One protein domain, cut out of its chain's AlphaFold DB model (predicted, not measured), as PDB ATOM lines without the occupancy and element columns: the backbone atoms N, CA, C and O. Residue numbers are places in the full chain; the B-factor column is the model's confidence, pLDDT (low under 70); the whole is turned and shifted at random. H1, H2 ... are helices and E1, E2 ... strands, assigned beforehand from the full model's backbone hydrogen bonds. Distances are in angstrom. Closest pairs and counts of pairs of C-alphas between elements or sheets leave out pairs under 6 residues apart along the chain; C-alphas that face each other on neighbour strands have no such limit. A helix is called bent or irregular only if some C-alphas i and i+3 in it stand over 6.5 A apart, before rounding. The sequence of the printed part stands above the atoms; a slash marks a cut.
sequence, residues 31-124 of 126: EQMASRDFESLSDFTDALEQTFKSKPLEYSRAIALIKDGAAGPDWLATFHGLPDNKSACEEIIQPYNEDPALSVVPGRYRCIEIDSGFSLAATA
ATOM      1  N   GLU A  31     -59.598  44.127   6.400       50.09
ATOM      2  CA  GLU A  31     -58.138  44.013   6.545       50.09
ATOM      3  C   GLU A  31     -57.638  42.585   6.270       50.09
ATOM      4  O   GLU A  31     -56.500  42.387   5.851       50.09
ATOM      5  N   GLN A  32     -58.503  41.578   6.443       47.34
ATOM      6  CA  GLN A  32     -58.150  40.162   6.307       47.34
ATOM      7  C   GLN A  32     -58.304  39.618   4.875       47.34
ATOM      8  O   GLN A  32     -57.659  38.631   4.521       47.34
ATOM      9  N   MET A  33     -59.128  40.250   4.029       45.25
ATOM     10  CA  MET A  33     -59.160  39.953   2.587       45.25
ATOM     11  C   MET A  33     -57.943  40.537   1.860       45.25
ATOM     12  O   MET A  33     -57.333  39.842   1.054       45.25
ATOM     13  N   ALA A  34     -57.532  41.763   2.201       52.88
ATOM     14  CA  ALA A  34     -56.377  42.408   1.574       52.88
ATOM     15  C   ALA A  34     -55.051  41.669   1.850       52.88
ATOM     16  O   ALA A  34     -54.178  41.630   0.985       52.88
ATOM     17  N   SER A  35     -54.898  41.049   3.027       51.84
ATOM     18  CA  SER A  35     -53.696  40.267   3.351       51.84
ATOM     19  C   SER A  35     -53.632  38.925   2.616       51.84
ATOM     20  O   SER A  35     -52.547  38.512   2.211       51.84
ATOM     21  N   ARG A  36     -54.777  38.273   2.374       54.62
ATOM     22  CA  ARG A  36     -54.847  37.034   1.580       54.62
ATOM     23  C   ARG A  36     -54.472  37.248   0.118       54.62
ATOM     24  O   ARG A  36     -53.773  36.416  -0.455       54.62
ATOM     25  N   ASP A  37     -54.917  38.355  -0.467       60.16
ATOM     26  CA  ASP A  37     -54.625  38.671  -1.867       60.16
ATOM     27  C   ASP A  37     -53.138  39.012  -2.071       60.16
ATOM     28  O   ASP A  37     -52.549  38.643  -3.088       60.16
ATOM     29  N   PHE A  38     -52.503  39.654  -1.083       55.97
ATOM     30  CA  PHE A  38     -51.076  39.984  -1.130       55.97
ATOM     31  C   PHE A  38     -50.174  38.746  -0.995       55.97
ATOM     32  O   PHE A  38     -49.225  38.595  -1.765       55.97
ATOM     33  N   GLU A  39     -50.501  37.830  -0.076       66.19
ATOM     34  CA  GLU A  39     -49.810  36.535   0.057       66.19
ATOM     35  C   GLU A  39     -49.947  35.727  -1.245       66.19
ATOM     36  O   GLU A  39     -48.956  35.263  -1.802       66.19
ATOM     37  N   SER A  40     -51.147  35.710  -1.842       82.12
ATOM     38  CA  SER A  40     -51.400  35.027  -3.115       82.12
ATOM     39  C   SER A  40     -50.601  35.583  -4.302       82.12
ATOM     40  O   SER A  40     -50.274  34.813  -5.208       82.12
ATOM     41  N   LEU A  41     -50.328  36.892  -4.359       80.56
ATOM     42  CA  LEU A  41     -49.576  37.503  -5.463       80.56
ATOM     43  C   LEU A  41     -48.065  37.284  -5.316       80.56
ATOM     44  O   LEU A  41     -47.387  36.993  -6.308       80.56
ATOM     45  N   SER A  42     -47.551  37.394  -4.087       83.56
ATOM     46  CA  SER A  42     -46.158  37.065  -3.766       83.56
ATOM     47  C   SER A  42     -45.874  35.602  -4.097       83.56
ATOM     48  O   SER A  42     -44.977  35.312  -4.886       83.56
ATOM     49  N   ASP A  43     -46.713  34.693  -3.597       87.38
ATOM     50  CA  ASP A  43     -46.589  33.254  -3.832       87.38
ATOM     51  C   ASP A  43     -46.648  32.908  -5.324       87.38
ATOM     52  O   ASP A  43     -45.891  32.065  -5.816       87.38
ATOM     53  N   PHE A  44     -47.533  33.574  -6.075       87.12
ATOM     54  CA  PHE A  44     -47.622  33.401  -7.521       87.12
ATOM     55  C   PHE A  44     -46.327  33.823  -8.224       87.12
ATOM     56  O   PHE A  44     -45.828  33.097  -9.087       87.12
ATOM     57  N   THR A  45     -45.777  34.978  -7.852       87.00
ATOM     58  CA  THR A  45     -44.554  35.514  -8.460       87.00
ATOM     59  C   THR A  45     -43.355  34.619  -8.156       87.00
ATOM     60  O   THR A  45     -42.600  34.279  -9.067       87.00
ATOM     61  N   ASP A  46     -43.236  34.142  -6.916       90.19
ATOM     62  CA  ASP A  46     -42.186  33.211  -6.500       90.19
ATOM     63  C   ASP A  46     -42.285  31.875  -7.249       90.19
ATOM     64  O   ASP A  46     -41.282  31.335  -7.731       90.19
ATOM     65  N   ALA A  47     -43.498  31.342  -7.416       89.38
ATOM     66  CA  ALA A  47     -43.727  30.124  -8.189       89.38
ATOM     67  C   ALA A  47     -43.375  30.307  -9.677       89.38
ATOM     68  O   ALA A  47     -42.806  29.401 -10.303       89.38
ATOM     69  N   LEU A  48     -43.682  31.474 -10.251       88.31
ATOM     70  CA  LEU A  48     -43.355  31.814 -11.633       88.31
ATOM     71  C   LEU A  48     -41.840  31.904 -11.832       88.31
ATOM     72  O   LEU A  48     -41.291  31.292 -12.754       88.31
ATOM     73  N   GLU A  49     -41.160  32.605 -10.928       90.62
ATOM     74  CA  GLU A  49     -39.709  32.729 -10.894       90.62
ATOM     75  C   GLU A  49     -39.044  31.347 -10.847       90.62
ATOM     76  O   GLU A  49     -38.232  31.012 -11.717       90.62
ATOM     77  N   GLN A  50     -39.432  30.502  -9.887       91.25
ATOM     78  CA  GLN A  50     -38.884  29.149  -9.761       91.25
ATOM     79  C   GLN A  50     -39.139  28.302 -11.010       91.25
ATOM     80  O   GLN A  50     -38.256  27.563 -11.460       91.25
ATOM     81  N   THR A  51     -40.322  28.434 -11.613       90.38
ATOM     82  CA  THR A  51     -40.675  27.693 -12.826       90.38
ATOM     83  C   THR A  51     -39.709  27.999 -13.966       90.38
ATOM     84  O   THR A  51     -39.220  27.063 -14.604       90.38
ATOM     85  N   PHE A  52     -39.395  29.272 -14.213       89.94
ATOM     86  CA  PHE A  52     -38.508  29.661 -15.313       89.94
ATOM     87  C   PHE A  52     -37.028  29.435 -15.000       89.94
ATOM     88  O   PHE A  52     -36.300  28.970 -15.879       89.94
ATOM     89  N   LYS A  53     -36.601  29.618 -13.744       90.44
ATOM     90  CA  LYS A  53     -35.247  29.255 -13.288       90.44
ATOM     91  C   LYS A  53     -34.921  27.777 -13.504       90.44
ATOM     92  O   LYS A  53     -33.780  27.435 -13.803       90.44
ATOM     93  N   SER A  54     -35.916  26.897 -13.364       86.94
ATOM     94  CA  SER A  54     -35.734  25.444 -13.494       86.94
ATOM     95  C   SER A  54     -35.557  24.947 -14.937       86.94
ATOM     96  O   SER A  54     -35.232  23.774 -15.144       86.94
ATOM     97  N   LYS A  55     -35.798  25.789 -15.953       82.69
ATOM     98  CA  LYS A  55     -35.777  25.353 -17.355       82.69
ATOM     99  C   LYS A  55     -34.344  25.188 -17.888       82.69
ATOM    100  O   LYS A  55     -33.468  25.986 -17.546       82.69
ATOM    101  N   PRO A  56     -34.087  24.180 -18.748       74.00
ATOM    102  CA  PRO A  56     -32.773  23.977 -19.348       74.00
ATOM    103  C   PRO A  56     -32.330  25.172 -20.193       74.00
ATOM    104  O   PRO A  56     -33.106  25.721 -20.971       74.00
ATOM    105  N   LEU A  57     -31.043  25.497 -20.087       73.12
ATOM    106  CA  LEU A  57     -30.349  26.555 -20.827       73.12
ATOM    107  C   LEU A  57     -30.405  26.419 -22.355       73.12
ATOM    108  O   LEU A  57     -30.256  27.403 -23.070       73.12
ATOM    109  N   GLU A  58     -30.587  25.192 -22.841       65.69
ATOM    110  CA  GLU A  58     -30.547  24.844 -24.265       65.69
ATOM    111  C   GLU A  58     -31.704  25.464 -25.062       65.69
ATOM    112  O   GLU A  58     -31.605  25.637 -26.275       65.69
ATOM    113  N   TYR A  59     -32.780  25.855 -24.374       61.16
ATOM    114  CA  TYR A  59     -33.904  26.578 -24.946       61.16
ATOM    115  C   TYR A  59     -33.822  28.021 -24.461       61.16
ATOM    116  O   TYR A  59     -34.312  28.290 -23.372       61.16
ATOM    117  N   SER A  60     -33.165  28.894 -25.242       70.38
ATOM    118  CA  SER A  60     -33.241  30.371 -25.192       70.38
ATOM    119  C   SER A  60     -33.809  30.917 -23.874       70.38
ATOM    120  O   SER A  60     -35.021  30.856 -23.641       70.38
ATOM    121  N   ARG A  61     -32.924  31.406 -22.996       84.69
ATOM    122  CA  ARG A  61     -33.256  31.842 -21.633       84.69
ATOM    123  C   ARG A  61     -34.488  32.745 -21.601       84.69
ATOM    124  O   ARG A  61     -34.625  33.650 -22.424       84.69
ATOM    125  N   ALA A  62     -35.384  32.476 -20.655       93.38
ATOM    126  CA  ALA A  62     -36.582  33.281 -20.477       93.38
ATOM    127  C   ALA A  62     -36.202  34.695 -20.016       93.38
ATOM    128  O   ALA A  62     -35.297  34.864 -19.197       93.38
ATOM    129  N   ILE A  63     -36.901  35.696 -20.539       95.06
ATOM    130  CA  ILE A  63     -36.691  37.106 -20.211       95.06
ATOM    131  C   ILE A  63     -37.941  37.634 -19.512       95.06
ATOM    132  O   ILE A  63     -39.042  37.516 -20.047       95.06
ATOM    133  N   ALA A  64     -37.778  38.224 -18.332       95.75
ATOM    134  CA  ALA A  64     -38.819  38.983 -17.655       95.75
ATOM    135  C   ALA A  64     -38.841  40.417 -18.195       95.75
ATOM    136  O   ALA A  64     -37.809  41.093 -18.230       95.75
ATOM    137  N   LEU A  65     -40.021  40.889 -18.587       96.31
ATOM    138  CA  LEU A  65     -40.284  42.301 -18.827       96.31
ATOM    139  C   LEU A  65     -40.731  42.920 -17.508       96.31
ATOM    140  O   LEU A  65     -41.798  42.582 -16.992       96.31
ATOM    141  N   ILE A  66     -39.911  43.823 -16.986       95.50
ATOM    142  CA  ILE A  66     -40.130  44.512 -15.718       95.50
ATOM    143  C   ILE A  66     -40.411  45.986 -15.984       95.50
ATOM    144  O   ILE A  66     -39.800  46.592 -16.868       95.50
ATOM    145  N   LYS A  67     -41.320  46.569 -15.207       94.44
ATOM    146  CA  LYS A  67     -41.511  48.014 -15.135       94.44
ATOM    147  C   LYS A  67     -41.141  48.526 -13.754       94.44
ATOM    148  O   LYS A  67     -41.768  48.153 -12.777       94.44
ATOM    149  N   ASP A  68     -40.202  49.457 -13.700       92.06
ATOM    150  CA  ASP A  68     -39.863  50.186 -12.484       92.06
ATOM    151  C   ASP A  68     -40.817  51.375 -12.356       92.06
ATOM    152  O   ASP A  68     -40.632  52.417 -13.000       92.06
ATOM    153  N   GLY A  69     -41.898  51.176 -11.604       87.56
ATOM    154  CA  GLY A  69     -42.902  52.189 -11.305       87.56
ATOM    155  C   GLY A  69     -42.667  52.866  -9.954       87.56
ATOM    156  O   GLY A  69     -41.752  52.533  -9.205       87.56
ATOM    157  N   ALA A  70     -43.541  53.810  -9.601       85.50
ATOM    158  CA  ALA A  70     -43.476  54.497  -8.305       85.50
ATOM    159  C   ALA A  70     -43.701  53.564  -7.096       85.50
ATOM    160  O   ALA A  70     -43.302  53.904  -5.986       85.50
ATOM    161  N   ALA A  71     -44.346  52.412  -7.306       85.81
ATOM    162  CA  ALA A  71     -44.605  51.408  -6.275       85.81
ATOM    163  C   ALA A  71     -43.505  50.331  -6.174       85.81
ATOM    164  O   ALA A  71     -43.585  49.478  -5.294       85.81
ATOM    165  N   GLY A  72     -42.485  50.376  -7.041       87.56
ATOM    166  CA  GLY A  72     -41.457  49.340  -7.168       87.56
ATOM    167  C   GLY A  72     -41.475  48.646  -8.538       87.56
ATOM    168  O   GLY A  72     -42.158  49.116  -9.456       87.56
ATOM    169  N   PRO A  73     -40.683  47.572  -8.702       91.44
ATOM    170  CA  PRO A  73     -40.629  46.800  -9.936       91.44
ATOM    171  C   PRO A  73     -41.835  45.862 -10.068       91.44
ATOM    172  O   PRO A  73     -42.095  45.033  -9.199       91.44
ATOM    173  N   ASP A  74     -42.512  45.932 -11.209       91.06
ATOM    174  CA  ASP A  74     -43.620  45.054 -11.574       91.06
ATOM    175  C   ASP A  74     -43.201  44.101 -12.697       91.06
ATOM    176  O   ASP A  74     -42.747  44.540 -13.758       91.06
ATOM    177  N   TRP A  75     -43.393  42.792 -12.508       92.38
ATOM    178  CA  TRP A  75     -43.246  41.810 -13.586       92.38
ATOM    179  C   TRP A  75     -44.488  41.846 -14.480       92.38
ATOM    180  O   TRP A  75     -45.575  41.447 -14.072       92.38
ATOM    181  N   LEU A  76     -44.331  42.287 -15.729       93.19
ATOM    182  CA  LEU A  76     -45.449  42.468 -16.659       93.19
ATOM    183  C   LEU A  76     -45.632  41.313 -17.647       93.19
ATOM    184  O   LEU A  76     -46.760  40.977 -18.004       93.19
ATOM    185  N   ALA A  77     -44.536  40.730 -18.134       94.94
ATOM    186  CA  ALA A  77     -44.583  39.649 -19.116       94.94
ATOM    187  C   ALA A  77     -43.334  38.768 -19.065       94.94
ATOM    188  O   ALA A  77     -42.284  39.187 -18.579       94.94
ATOM    189  N   THR A  78     -43.432  37.562 -19.625       95.06
ATOM    190  CA  THR A  78     -42.289  36.660 -19.813       95.06
ATOM    191  C   THR A  78     -42.143  36.310 -21.285       95.06
ATOM    192  O   THR A  78     -43.084  35.819 -21.904       95.06
ATOM    193  N   PHE A  79     -40.952  36.517 -21.836       94.12
ATOM    194  CA  PHE A  79     -40.596  36.148 -23.200       94.12
ATOM    195  C   PHE A  79     -39.834  34.833 -23.160       94.12
ATOM    196  O   PHE A  79     -38.776  34.735 -22.537       94.12
ATOM    197  N   HIS A  80     -40.379  33.817 -23.814       92.12
ATOM    198  CA  HIS A  80     -39.753  32.510 -23.933       92.12
ATOM    199  C   HIS A  80     -40.204  31.814 -25.222       92.12
ATOM    200  O   HIS A  80     -41.278  32.095 -25.754       92.12
ATOM    201  N   GLY A  81     -39.405  30.863 -25.710       87.62
ATOM    202  CA  GLY A  81     -39.740  30.075 -26.902       87.62
ATOM    203  C   GLY A  81     -39.554  30.802 -28.239       87.62
ATOM    204  O   GLY A  81     -39.946  30.257 -29.269       87.62
ATOM    205  N   LEU A  82     -38.951  31.994 -28.245       88.94
ATOM    206  CA  LEU A  82     -38.564  32.708 -29.461       88.94
ATOM    207  C   LEU A  82     -37.104  32.399 -29.835       88.94
ATOM    208  O   LEU A  82     -36.310  32.029 -28.959       88.94
ATOM    209  N   PRO A  83     -36.719  32.595 -31.114       89.19
ATOM    210  CA  PRO A  83     -35.323  32.493 -31.537       89.19
ATOM    211  C   PRO A  83     -34.385  33.398 -30.726       89.19
ATOM    212  O   PRO A  83     -33.280  32.983 -30.394       89.19
ATOM    213  N   ASP A  84     -34.856  34.598 -30.369       91.44
ATOM    214  CA  ASP A  84     -34.175  35.545 -29.486       91.44
ATOM    215  C   ASP A  84     -35.211  36.246 -28.590       91.44
ATOM    216  O   ASP A  84     -35.908  37.171 -29.012       91.44
ATOM    217  N   ASN A  85     -35.350  35.775 -27.348       93.19
ATOM    218  CA  ASN A  85     -36.308  36.350 -26.398       93.19
ATOM    219  C   ASN A  85     -35.917  37.769 -25.971       93.19
ATOM    220  O   ASN A  85     -36.792  38.581 -25.668       93.19
ATOM    221  N   LYS A  86     -34.611  38.062 -25.914       93.31
ATOM    222  CA  LYS A  86     -34.106  39.340 -25.417       93.31
ATOM    223  C   LYS A  86     -34.369  40.436 -26.434       93.31
ATOM    224  O   LYS A  86     -34.991  41.429 -26.075       93.31
ATOM    225  N   SER A  87     -33.997  40.209 -27.692       95.50
ATOM    226  CA  SER A  87     -34.262  41.168 -28.766       95.50
ATOM    227  C   SER A  87     -35.761  41.437 -28.922       95.50
ATOM    228  O   SER A  87     -36.151  42.587 -29.094       95.50
ATOM    229  N   ALA A  88     -36.609  40.407 -28.815       95.81
ATOM    230  CA  ALA A  88     -38.062  40.578 -28.898       95.81
ATOM    231  C   ALA A  88     -38.626  41.415 -27.737       95.81
ATOM    232  O   ALA A  88     -39.512  42.244 -27.939       95.81
ATOM    233  N   CYS A  89     -38.115  41.216 -26.518       97.31
ATOM    234  CA  CYS A  89     -38.499  42.033 -25.371       97.31
ATOM    235  C   CYS A  89     -38.049  43.491 -25.549       97.31
ATOM    236  O   CYS A  89     -38.844  44.409 -25.341       97.31
ATOM    237  N   GLU A  90     -36.799  43.704 -25.970       97.38
ATOM    238  CA  GLU A  90     -36.211  45.033 -26.171       97.38
ATOM    239  C   GLU A  90     -36.965  45.842 -27.237       97.38
ATOM    240  O   GLU A  90     -37.272  47.011 -27.005       97.38
ATOM    241  N   GLU A  91     -37.347  45.209 -28.350       97.88
ATOM    242  CA  GLU A  91     -38.151  45.832 -29.411       97.88
ATOM    243  C   GLU A  91     -39.515  46.316 -28.893       97.88
ATOM    244  O   GLU A  91     -39.958  47.415 -29.227       97.88
ATOM    245  N   ILE A  92     -40.170  45.536 -28.025       96.81
ATOM    246  CA  ILE A  92     -41.476  45.900 -27.458       96.81
ATOM    247  C   ILE A  92     -41.375  47.087 -26.495       96.81
ATOM    248  O   ILE A  92     -42.269  47.934 -26.481       96.81
ATOM    249  N   ILE A  93     -40.318  47.165 -25.680       97.00
ATOM    250  CA  ILE A  93     -40.183  48.235 -24.678       97.00
ATOM    251  C   ILE A  93     -39.588  49.529 -25.243       97.00
ATOM    252  O   ILE A  93     -39.746  50.580 -24.619       97.00
ATOM    253  N   GLN A  94     -38.914  49.471 -26.397       97.56
ATOM    254  CA  GLN A  94     -38.203  50.609 -26.978       97.56
ATOM    255  C   GLN A  94     -39.087  51.863 -27.125       97.56
ATOM    256  O   GLN A  94     -38.696  52.895 -26.576       97.56
ATOM    257  N   PRO A  95     -40.292  51.810 -27.730       96.75
ATOM    258  CA  PRO A  95     -41.118  53.007 -27.899       96.75
ATOM    259  C   PRO A  95     -41.498  53.658 -26.564       96.75
ATOM    260  O   PRO A  95     -41.467  54.877 -26.435       96.75
ATOM    261  N   TYR A  96     -41.807  52.850 -25.545       95.06
ATOM    262  CA  TYR A  96     -42.212  53.348 -24.228       95.06
ATOM    263  C   TYR A  96     -41.056  53.973 -23.442       95.06
ATOM    264  O   TYR A  96     -41.276  54.858 -22.618       95.06
ATOM    265  N   ASN A  97     -39.831  53.497 -23.671       95.25
ATOM    266  CA  ASN A  97     -38.635  54.058 -23.052       95.25
ATOM    267  C   ASN A  97     -38.135  55.318 -23.778       95.25
ATOM    268  O   ASN A  97     -37.512  56.165 -23.141       95.25
ATOM    269  N   GLU A  98     -38.384  55.444 -25.084       97.00
ATOM    270  CA  GLU A  98     -38.040  56.630 -25.880       97.00
ATOM    271  C   GLU A  98     -39.037  57.775 -25.682       97.00
ATOM    272  O   GLU A  98     -38.630  58.928 -25.542       97.00
ATOM    273  N   ASP A  99     -40.332  57.457 -25.631       96.50
ATOM    274  CA  ASP A  99     -41.402  58.415 -25.374       96.50
ATOM    275  C   ASP A  99     -42.258  57.967 -24.177       96.50
ATOM    276  O   ASP A  99     -43.214  57.195 -24.329       96.50
ATOM    277  N   PRO A 100     -41.965  58.483 -22.966       92.12
ATOM    278  CA  PRO A 100     -42.739  58.172 -21.770       92.12
ATOM    279  C   PRO A 100     -44.228  58.529 -21.874       92.12
ATOM    280  O   PRO A 100     -45.023  57.976 -21.116       92.12
ATOM    281  N   ALA A 101     -44.633  59.414 -22.798       94.81
ATOM    282  CA  ALA A 101     -46.040  59.756 -23.006       94.81
ATOM    283  C   ALA A 101     -46.858  58.593 -23.594       94.81
ATOM    284  O   ALA A 101     -48.085  58.587 -23.482       94.81
ATOM    285  N   LEU A 102     -46.197  57.588 -24.179       94.75
ATOM    286  CA  LEU A 102     -46.835  56.353 -24.637       94.75
ATOM    287  C   LEU A 102     -47.185  55.405 -23.482       94.75
ATOM    288  O   LEU A 102     -47.907  54.427 -23.681       94.75
ATOM    289  N   SER A 103     -46.692  55.672 -22.271       92.00
ATOM    290  CA  SER A 103     -46.983  54.874 -21.086       92.00
ATOM    291  C   SER A 103     -48.077  55.521 -20.237       92.00
ATOM    292  O   SER A 103     -47.964  56.667 -19.814       92.00
ATOM    293  N   VAL A 104     -49.130  54.758 -19.928       89.19
ATOM    294  CA  VAL A 104     -50.209  55.210 -19.026       89.19
ATOM    295  C   VAL A 104     -49.690  55.431 -17.603       89.19
ATOM    296  O   VAL A 104     -50.173  56.304 -16.886       89.19
ATOM    297  N   VAL A 105     -48.702  54.637 -17.191       84.88
ATOM    298  CA  VAL A 105     -48.125  54.685 -15.849       84.88
ATOM    299  C   VAL A 105     -46.670  55.133 -15.969       84.88
ATOM    300  O   VAL A 105     -45.902  54.471 -16.664       84.88
ATOM    301  N   PRO A 106     -46.234  56.204 -15.287       89.31
ATOM    302  CA  PRO A 106     -44.833  56.611 -15.296       89.31
ATOM    303  C   PRO A 106     -43.907  55.488 -14.816       89.31
ATOM    304  O   PRO A 106     -44.249  54.730 -13.910       89.31
ATOM    305  N   GLY A 107     -42.732  55.371 -15.426       91.69
ATOM    306  CA  GLY A 107     -41.724  54.390 -15.029       91.69
ATOM    307  C   GLY A 107     -40.846  53.958 -16.192       91.69
ATOM    308  O   GLY A 107     -41.116  54.317 -17.338       91.69
ATOM    309  N   ARG A 108     -39.822  53.157 -15.900       93.81
ATOM    310  CA  ARG A 108     -38.889  52.633 -16.903       93.81
ATOM    311  C   ARG A 108     -39.139  51.154 -17.147       93.81
ATOM    312  O   ARG A 108     -39.416  50.420 -16.209       93.81
ATOM    313  N   TYR A 109     -39.028  50.716 -18.394       95.62
ATOM    314  CA  TYR A 109     -39.161  49.309 -18.754       95.62
ATOM    315  C   TYR A 109     -37.787  48.665 -18.937       95.62
ATOM    316  O   TYR A 109     -36.876  49.281 -19.502       95.62
ATOM    317  N   ARG A 110     -37.639  47.419 -18.484       96.25
ATOM    318  CA  ARG A 110     -36.416  46.617 -18.595       96.25
ATOM    319  C   ARG A 110     -36.737  45.189 -19.020       96.25
ATOM    320  O   ARG A 110     -37.787  44.652 -18.687       96.25
ATOM    321  N   CYS A 111     -35.784  44.577 -19.706       96.06
ATOM    322  CA  CYS A 111     -35.795  43.170 -20.082       96.06
ATOM    323  C   CYS A 111     -34.646  42.476 -19.350       96.06
ATOM    324  O   CYS A 111     -33.483  42.812 -19.585       96.06
ATOM    325  N   ILE A 112     -34.957  41.552 -18.441       94.50
ATOM    326  CA  ILE A 112     -33.967  40.892 -17.580       94.50
ATOM    327  C   ILE A 112     -34.018  39.387 -17.799       94.50
ATOM    328  O   ILE A 112     -35.091  38.794 -17.830       94.50
ATOM    329  N   GLU A 113     -32.853  38.763 -17.941       93.06
ATOM    330  CA  GLU A 113     -32.760  37.309 -17.997       93.06
ATOM    331  C   GLU A 113     -33.169  36.676 -16.663       93.06
ATOM    332  O   GLU A 113     -32.717  37.093 -15.598       93.06
ATOM    333  N   ILE A 114     -34.018  35.651 -16.726       92.88
ATOM    334  CA  ILE A 114     -34.425  34.875 -15.558       92.88
ATOM    335  C   ILE A 114     -33.408  33.744 -15.368       92.88
ATOM    336  O   ILE A 114     -33.555  32.642 -15.907       92.88
ATOM    337  N   ASP A 115     -32.346  34.035 -14.622       89.75
ATOM    338  CA  ASP A 115     -31.300  33.086 -14.240       89.75
ATOM    339  C   ASP A 115     -31.369  32.729 -12.744       89.75
ATOM    340  O   ASP A 115     -32.295  33.117 -12.037       89.75
ATOM    341  N   SER A 116     -30.397  31.971 -12.227       87.69
ATOM    342  CA  SER A 116     -30.375  31.575 -10.812       87.69
ATOM    343  C   SER A 116     -30.303  32.749  -9.826       87.69
ATOM    344  O   SER A 116     -30.711  32.583  -8.679       87.69
ATOM    345  N   GLY A 117     -29.770  33.898 -10.250       87.75
ATOM    346  CA  GLY A 117     -29.630  35.111  -9.446       87.75
ATOM    347  C   GLY A 117     -30.797  36.090  -9.586       87.75
ATOM    348  O   GLY A 117     -30.889  37.018  -8.786       87.75
ATOM    349  N   PHE A 118     -31.694  35.885 -10.553       90.81
ATOM    350  CA  PHE A 118     -32.885  36.712 -10.721       90.81
ATOM    351  C   PHE A 118     -33.730  36.736  -9.440       90.81
ATOM    352  O   PHE A 118     -33.948  35.698  -8.827       90.81
ATOM    353  N   SER A 119     -34.222  37.903  -9.043       89.19
ATOM    354  CA  SER A 119     -35.254  38.044  -8.014       89.19
ATOM    355  C   SER A 119     -35.980  39.358  -8.240       89.19
ATOM    356  O   SER A 119     -35.328  40.402  -8.297       89.19
ATOM    357  N   LEU A 120     -37.312  39.333  -8.349       86.00
ATOM    358  CA  LEU A 120     -38.082  40.565  -8.556       86.00
ATOM    359  C   LEU A 120     -37.857  41.560  -7.405       86.00
ATOM    360  O   LEU A 120     -37.608  42.739  -7.647       86.00
ATOM    361  N   ALA A 121     -37.828  41.072  -6.163       78.94
ATOM    362  CA  ALA A 121     -37.545  41.894  -4.989       78.94
ATOM    363  C   ALA A 121     -36.160  42.562  -5.058       78.94
ATOM    364  O   ALA A 121     -36.029  43.740  -4.743       78.94
ATOM    365  N   ALA A 122     -35.134  41.847  -5.534       75.00
ATOM    366  CA  ALA A 122     -33.782  42.399  -5.670       75.00
ATOM    367  C   ALA A 122     -33.659  43.426  -6.807       75.00
ATOM    368  O   ALA A 122     -32.757  44.262  -6.796       75.00
ATOM    369  N   THR A 123     -34.556  43.390  -7.796       67.75
ATOM    370  CA  THR A 123     -34.543  44.359  -8.901       67.75
ATOM    371  C   THR A 123     -35.059  45.746  -8.516       67.75
ATOM    372  O   THR A 123     -34.933  46.654  -9.337       67.75
ATOM    373  N   ALA A 124     -35.596  45.912  -7.299       61.19
ATOM    374  CA  ALA A 124     -36.064  47.185  -6.747       61.19
ATOM    375  C   ALA A 124     -34.921  48.098  -6.255       61.19
ATOM    376  O   ALA A 124     -35.120  49.304  -6.140       61.19
TER     377      ALA A 124
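Overview. This is residues 31 to 124 of the 126 residues of an uncharacterized protein of Erythrobacter litoralis (strain HTCC2594) (UniProt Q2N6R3). A strongly twisted three-stranded sheet has H2 along one face and tiny H3 over the other, while residues 31 to 41 of the long helix H1 stick out as an arm. The 94 printed residues hold H1 E1 E2 H2 E3 H3, mixed helices and strands; the antiparallel sheet runs E2 E1 E3. The whole spans 45 by 38 by 19 A, only just compact, close to loose, radius of gyration of the C-alphas 14.5 A.

Arrangement. H1, residues 31 to 53, only grazes the sheet. E1, residues 63 to 69, and E2, residues 72 to 79, form a hairpin, with N 65 and O 77 within hydrogen-bond range at 2.8 A. H2, residues 85 to 98, is irregular, C-alphas 92 and 95 being 7.1 A apart; its height over the sheet is 8.7 A. E3, residues 108 to 113, is antiparallel to E1, with N 66 and O 110 within range at 2.8 A. The closest C-alphas of H2 and E3 are those of Cys 89 and Cys 111, 6.0 A. E2, H2 and E3 form a split strand-helix-strand unit, E1 between its strands, with a right-handed crossover. H3, residues 121 to 124, lies on the opposite face from H2. O i to N i+4 pairs are within range in 17 of 19 for H1 and 8 of 10 for H2.

Along the chain. H1 begins at C-alpha 31 (-58.138, 44.013, 6.545) and is 33.7 A long; E2 is 20.8 A, H2 20.4 A. H3 ends at C-alpha 124 (-36.064, 47.185, -6.747).

Size, cuts and confidence. The printed part has no cut and no long link. The two C-alphas farthest apart, of Glu 31 and Pro 83, are 45.9 A apart. Residues 31 to 39, 58 to 59 and 123 to 124 have pLDDT under 70.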